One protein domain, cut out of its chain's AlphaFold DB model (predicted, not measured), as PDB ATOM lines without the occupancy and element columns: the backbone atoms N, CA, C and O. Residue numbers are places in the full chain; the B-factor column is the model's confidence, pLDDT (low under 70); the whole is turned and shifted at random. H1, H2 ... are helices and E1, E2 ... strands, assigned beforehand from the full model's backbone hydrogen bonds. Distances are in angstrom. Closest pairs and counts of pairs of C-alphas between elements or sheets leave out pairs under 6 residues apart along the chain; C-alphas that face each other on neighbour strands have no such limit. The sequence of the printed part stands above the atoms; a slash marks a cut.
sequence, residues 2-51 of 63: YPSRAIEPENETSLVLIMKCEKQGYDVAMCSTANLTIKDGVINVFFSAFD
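What this domain is: This is residues 2 to 51 of the 63 residues of the protein "GSH-S_N domain-containing protein" of Flavobacteriales bacterium 34_180_T64 (UniProt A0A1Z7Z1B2). There is little regular structure here: a small hairpin of strands E1 and E2 and a single helix, H1, form opposite sides of a loose, open frame joined by a long link. The turn of the hairpin, residues 38 to 43, sticks out. The printed part has 50 residues, with H1, E1 and E2 in that order, the two strands antiparallel; the class is mixed, with 19 residues in named elements. It is loose, with a radius of gyration of the C-alphas of 13.5 A and spans of 37 by 30 by 17 A.

Where its parts are: E1 is residues 36 to 39, 9.8 A long, and E2 is residues 42 to 45, 9.7 A, ending at C-alpha 45 (118.643, 127.963, 143.662). H1 is residues 13 to 23, 15.3 A, beginning at C-alpha 13 (111.188, 123.808, 122.658).

How they stand to each other: E1 and E2 form a hairpin with a tight link, their directions 158 degrees apart. N 37 and O 44 are 2.9 A apart, within hydrogen-bond range. H1 and E2 are apart. In H1 every O i to N i+4 pair is within hydrogen-bond range.

The domain as a whole: The C-alphas farthest apart, of Glu 10 and Asp 40, are 37.7 A apart. The printed part has no cut. The link from H1 to E1, residues 24 to 35, is long. The pLDDT is under 70 in 19 residues, among them 2 to 7 and 46 to 51.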
ATOM      1  N   TYR A   2     112.173 132.387 129.798       47.81
ATOM      2  CA  TYR A   2     111.977 133.712 129.154       47.81
ATOM      3  C   TYR A   2     110.495 134.019 128.926       47.81
ATOM      4  O   TYR A   2     109.732 133.069 128.739       47.81
ATOM      5  N   PRO A   3     110.070 135.293 129.060       55.12
ATOM      6  CA  PRO A   3     108.673 135.642 129.265       55.12
ATOM      7  C   PRO A   3     107.924 135.504 127.942       55.12
ATOM      8  O   PRO A   3     107.742 136.475 127.210       55.12
ATOM      9  N   SER A   4     107.518 134.285 127.597       58.06
ATOM     10  CA  SER A   4     106.585 134.089 126.504       58.06
ATOM     11  C   SER A   4     105.237 134.652 126.954       58.06
ATOM     12  O   SER A   4     104.717 134.312 128.017       58.06
ATOM     13  N   ARG A   5     104.699 135.601 126.178       67.06
ATOM     14  CA  ARG A   5     103.396 136.239 126.450       67.06
ATOM     15  C   ARG A   5     102.253 135.215 126.498       67.06
ATOM     16  O   ARG A   5     101.231 135.489 127.115       67.06
ATOM     17  N   ALA A   6     102.445 134.055 125.871       67.75
ATOM     18  CA  ALA A   6     101.573 132.894 125.923       67.75
ATOM     19  C   ALA A   6     102.419 131.616 125.798       67.75
ATOM     20  O   ALA A   6     103.435 131.615 125.105       67.75
ATOM     21  N   ILE A   7     102.006 130.542 126.475       68.38
ATOM     22  CA  ILE A   7     102.649 129.227 126.383       68.38
ATOM     23  C   ILE A   7     101.985 128.461 125.236       68.38
ATOM     24  O   ILE A   7     100.823 128.074 125.355       68.38
ATOM     25  N   GLU A   8     102.717 128.219 124.150       72.75
ATOM     26  CA  GLU A   8     102.271 127.372 123.038       72.75
ATOM     27  C   GLU A   8     102.906 125.977 123.156       72.75
ATOM     28  O   GLU A   8     104.092 125.813 122.865       72.75
ATOM     29  N   PRO A   9     102.162 124.941 123.581       67.38
ATOM     30  CA  PRO A   9     102.740 123.640 123.925       67.38
ATOM     31  C   PRO A   9     103.408 122.914 122.747       67.38
ATOM     32  O   PRO A   9     104.307 122.107 122.967       67.38
ATOM     33  N   GLU A  10     102.988 123.193 121.512       67.31
ATOM     34  CA  GLU A  10     103.499 122.535 120.301       67.31
ATOM     35  C   GLU A  10     104.809 123.151 119.790       67.31
ATOM     36  O   GLU A  10     105.616 122.459 119.172       67.31
ATOM     37  N   ASN A  11     105.040 124.433 120.077       69.19
ATOM     38  CA  ASN A  11     106.173 125.201 119.558       69.19
ATOM     39  C   ASN A  11     107.221 125.530 120.644       69.19
ATOM     40  O   ASN A  11     108.347 125.932 120.354       69.19
ATOM     41  N   GLU A  12     106.879 125.330 121.920       73.81
ATOM     42  CA  GLU A  12     107.782 125.549 123.048       73.81
ATOM     43  C   GLU A  12     108.826 124.425 123.156       73.81
ATOM     44  O   GLU A  12     108.621 123.372 123.768       73.81
ATOM     45  N   THR A  13     110.009 124.691 122.604       74.38
ATOM     46  CA  THR A  13     111.188 123.808 122.658       74.38
ATOM     47  C   THR A  13     111.564 123.401 124.083       74.38
ATOM     48  O   THR A  13     112.028 122.282 124.307       74.38
ATOM     49  N   SER A  14     111.312 124.281 125.056       74.69
ATOM     50  CA  SER A  14     111.550 124.015 126.473       74.69
ATOM     51  C   SER A  14     110.673 122.872 127.004       74.69
ATOM     52  O   SER A  14     111.193 121.950 127.629       74.69
ATOM     53  N   LEU A  15     109.376 122.857 126.675       74.88
ATOM     54  CA  LEU A  15     108.438 121.797 127.071       74.88
ATOM     55  C   LEU A  15     108.741 120.470 126.375       74.88
ATOM     56  O   LEU A  15     108.726 119.415 127.014       74.88
ATOM     57  N   VAL A  16     109.086 120.520 125.087       81.19
ATOM     58  CA  VAL A  16     109.496 119.330 124.327       81.19
ATOM     59  C   VAL A  16     110.738 118.687 124.946       81.19
ATOM     60  O   VAL A  16     110.813 117.462 125.051       81.19
ATOM     61  N   LEU A  17     111.710 119.493 125.379       78.56
ATOM     62  CA  LEU A  17     112.930 119.007 126.019       78.56
ATOM     63  C   LEU A  17     112.638 118.347 127.371       78.56
ATOM     64  O   LEU A  17     113.089 117.229 127.610       78.56
ATOM     65  N   ILE A  18     111.813 118.983 128.204       81.50
ATOM     66  CA  ILE A  18     111.373 118.431 129.494       81.50
ATOM     67  C   ILE A  18     110.717 117.061 129.298       81.50
ATOM     68  O   ILE A  18     111.071 116.095 129.972       81.50
ATOM     69  N   MET A  19     109.801 116.954 128.332       78.75
ATOM     70  CA  MET A  19     109.083 115.710 128.058       78.75
ATOM     71  C   MET A  19     110.000 114.614 127.495       78.75
ATOM     72  O   MET A  19     109.806 113.432 127.778       78.75
ATOM     73  N   LYS A  20     111.021 114.978 126.708       82.06
ATOM     74  CA  LYS A  20     112.039 114.029 126.230       82.06
ATOM     75  C   LYS A  20     112.897 113.491 127.374       82.06
ATOM     76  O   LYS A  20     113.087 112.278 127.442       82.06
ATOM     77  N   CYS A  21     113.370 114.358 128.269       82.00
ATOM     78  CA  CYS A  21     114.123 113.948 129.454       82.00
ATOM     79  C   CYS A  21     113.292 113.003 130.336       82.00
ATOM     80  O   CYS A  21     113.777 111.944 130.727       82.00
ATOM     81  N   GLU A  22     112.009 113.316 130.540       80.62
ATOM     82  CA  GLU A  22     111.094 112.477 131.319       80.62
ATOM     83  C   GLU A  22     110.888 111.083 130.693       80.62
ATOM     84  O   GLU A  22     110.996 110.069 131.392       80.62
ATOM     85  N   LYS A  23     110.649 111.019 129.372       80.00
ATOM     86  CA  LYS A  23     110.504 109.759 128.613       80.00
ATOM     87  C   LYS A  23     111.750 108.878 128.674       80.00
ATOM     88  O   LYS A  23     111.633 107.660 128.600       80.00
ATOM     89  N   GLN A  24     112.927 109.484 128.795       85.56
ATOM     90  CA  GLN A  24     114.206 108.781 128.906       85.56
ATOM     91  C   GLN A  24     114.563 108.409 130.354       85.56
ATOM     92  O   GLN A  24     115.587 107.774 130.585       85.56
ATOM     93  N   GLY A  25     113.718 108.765 131.326       80.19
ATOM     94  CA  GLY A  25     113.938 108.454 132.736       80.19
ATOM     95  C   GLY A  25     114.889 109.412 133.452       80.19
ATOM     96  O   GLY A  25     115.267 109.120 134.580       80.19
ATOM     97  N   TYR A  26     115.245 110.541 132.833       82.00
ATOM     98  CA  TYR A  26     116.035 111.580 133.481       82.00
ATOM     99  C   TYR A  26     115.155 112.461 134.364       82.00
ATOM    100  O   TYR A  26     114.086 112.916 133.946       82.00
ATOM    101  N   ASP A  27     115.642 112.744 135.568       75.88
ATOM    102  CA  ASP A  27     115.019 113.710 136.461       75.88
ATOM    103  C   ASP A  27     115.358 115.135 136.009       75.88
ATOM    104  O   ASP A  27     116.514 115.477 135.753       75.88
ATOM    105  N   VAL A  28     114.329 115.976 135.902       74.81
ATOM    106  CA  VAL A  28     114.459 117.367 135.459       74.81
ATOM    107  C   VAL A  28     114.155 118.293 136.629       74.81
ATOM    108  O   VAL A  28     113.025 118.341 137.117       74.81
ATOM    109  N   ALA A  29     115.150 119.073 137.046       76.12
ATOM    110  CA  ALA A  29     114.957 120.173 137.981       76.12
ATOM    111  C   ALA A  29     114.677 121.465 137.203       76.12
ATOM    112  O   ALA A  29     115.453 121.865 136.339       76.12
ATOM    113  N   MET A  30     113.565 122.127 137.518       73.81
ATOM    114  CA  MET A  30     113.222 123.437 136.967       73.81
ATOM    115  C   MET A  30     113.132 124.457 138.079       73.81
ATOM    116  O   MET A  30     112.556 124.190 139.132       73.81
ATOM    117  N   CYS A  31     113.671 125.638 137.812       69.50
ATOM    118  CA  CYS A  31     113.698 126.724 138.773       69.50
ATOM    119  C   CYS A  31     113.198 127.992 138.093       69.50
ATOM    120  O   CYS A  31     113.632 128.335 136.993       69.50
ATOM    121  N   SER A  32     112.245 128.665 138.732       69.75
ATOM    122  CA  SER A  32     111.793 129.977 138.289       69.75
ATOM    123  C   SER A  32     112.837 131.029 138.659       69.75
ATOM    124  O   SER A  32     113.584 130.873 139.627       69.75
ATOM    125  N   THR A  33     112.860 132.137 137.923       68.50
ATOM    126  CA  THR A  33     113.726 133.283 138.240       68.50
ATOM    127  C   THR A  33     113.432 133.878 139.619       68.50
ATOM    128  O   THR A  33     114.331 134.429 140.237       68.50
ATOM    129  N   ALA A  34     112.208 133.718 140.133       70.44
ATOM    130  CA  ALA A  34     111.836 134.129 141.488       70.44
ATOM    131  C   ALA A  34     112.542 133.314 142.590       70.44
ATOM    132  O   ALA A  34     112.724 133.814 143.696       70.44
ATOM    133  N   ASN A  35     112.962 132.082 142.289       65.31
ATOM    134  CA  ASN A  35     113.610 131.174 143.242       65.31
ATOM    135  C   ASN A  35     115.135 131.102 143.054       65.31
ATOM    136  O   ASN A  35     115.799 130.245 143.644       65.31
ATOM    137  N   LEU A  36     115.680 131.971 142.202       75.88
ATOM    138  CA  LEU A  36     117.088 132.017 141.846       75.88
ATOM    139  C   LEU A  36     117.685 133.317 142.380       75.88
ATOM    140  O   LEU A  36     117.206 134.406 142.081       75.88
ATOM    141  N   THR A  37     118.741 133.210 143.180       77.56
ATOM    142  CA  THR A  37     119.497 134.365 143.672       77.56
ATOM    143  C   THR A  37     120.920 134.280 143.147       77.56
ATOM    144  O   THR A  37     121.623 133.307 143.411       77.56
ATOM    145  N   ILE A  38     121.349 135.303 142.407       77.94
ATOM    146  CA  ILE A  38     122.739 135.446 141.968       77.94
ATOM    147  C   ILE A  38     123.420 136.395 142.945       77.94
ATOM    148  O   ILE A  38     123.040 137.562 143.036       77.94
ATOM    149  N   LYS A  39     124.411 135.899 143.684       78.19
ATOM    150  CA  LYS A  39     125.217 136.716 144.592       78.19
ATOM    151  C   LYS A  39     126.688 136.392 144.371       78.19
ATOM    152  O   LYS A  39     127.065 135.228 144.427       78.19
ATOM    153  N   ASP A  40     127.489 137.414 144.077       80.81
ATOM    154  CA  ASP A  40     128.941 137.299 143.866       80.81
ATOM    155  C   ASP A  40     129.338 136.237 142.818       80.81
ATOM    156  O   ASP A  40     130.323 135.522 142.964       80.81
ATOM    157  N   GLY A  41     128.535 136.094 141.755       79.31
ATOM    158  CA  GLY A  41     128.757 135.094 140.700       79.31
ATOM    159  C   GLY A  41     128.367 133.659 141.078       79.31
ATOM    160  O   GLY A  41     128.449 132.769 140.236       79.31
ATOM    161  N   VAL A  42     127.888 133.430 142.304       76.50
ATOM    162  CA  VAL A  42     127.333 132.149 142.746       76.50
ATOM    163  C   VAL A  42     125.824 132.146 142.519       76.50
ATOM    164  O   VAL A  42     125.102 133.047 142.955       76.50
ATOM    165  N   ILE A  43     125.347 131.115 141.823       76.44
ATOM    166  CA  ILE A  43     123.926 130.903 141.556       76.44
ATOM    167  C   ILE A  43     123.367 130.009 142.665       76.44
ATOM    168  O   ILE A  43     123.652 128.814 142.706       76.44
ATOM    169  N   ASN A  44     122.557 130.589 143.549       72.56
ATOM    170  CA  ASN A  44     121.809 129.856 144.565       72.56
ATOM    171  C   ASN A  44     120.384 129.622 144.086       72.56
ATOM    172  O   ASN A  44     119.702 130.549 143.641       72.56
ATOM    173  N   VAL A  45     119.935 128.376 144.190       71.25
ATOM    174  CA  VAL A  45     118.643 127.963 143.662       71.25
ATOM    175  C   VAL A  45     117.887 127.173 144.713       71.25
ATOM    176  O   VAL A  45     118.357 126.140 145.183       71.25
ATOM    177  N   PHE A  46     116.699 127.657 145.066       66.06
ATOM    178  CA  PHE A  46     115.812 126.971 145.995       66.06
ATOM    179  C   PHE A  46     114.766 126.185 145.203       66.06
ATOM    180  O   PHE A  46     113.897 126.763 144.547       66.06
ATOM    181  N   PHE A  47     114.841 124.856 145.257       67.12
ATOM    182  CA  PHE A  47     113.846 123.979 144.644       67.12
ATOM    183  C   PHE A  47     113.365 122.928 145.641       67.12
ATOM    184  O   PHE A  47     114.128 122.431 146.467       67.12
ATOM    185  N   SER A  48     112.087 122.573 145.542       65.25
ATOM    186  CA  SER A  48     111.530 121.422 146.247       65.25
ATOM    187  C   SER A  48     111.619 120.213 145.326       65.25
ATOM    188  O   SER A  48     110.984 120.191 144.270       65.25
ATOM    189  N   ALA A  49     112.414 119.212 145.703       60.84
ATOM    190  CA  ALA A  49     112.430 117.931 145.011       60.84
ATOM    191  C   ALA A  49     111.093 117.217 145.262       60.84
ATOM    192  O   ALA A  49     110.734 116.937 146.406       60.84
ATOM    193  N   PHE A  50     110.336 116.944 144.200       61.69
ATOM    194  CA  PHE A  50     109.101 116.168 144.288       61.69
ATOM    195  C   PHE A  50     109.369 114.747 143.801       61.69
ATOM    196  O   PHE A  50     109.804 114.560 142.668       61.69
ATOM    197  N   ASP A  51     109.072 113.746 144.631       61.81
ATOM    198  CA  ASP A  51     109.132 112.344 144.211       61.81
ATOM    199  C   ASP A  51     108.078 112.074 143.119       61.81
ATOM    200  O   ASP A  51     106.919 112.501 143.228       61.81
TER     201      ASP A  51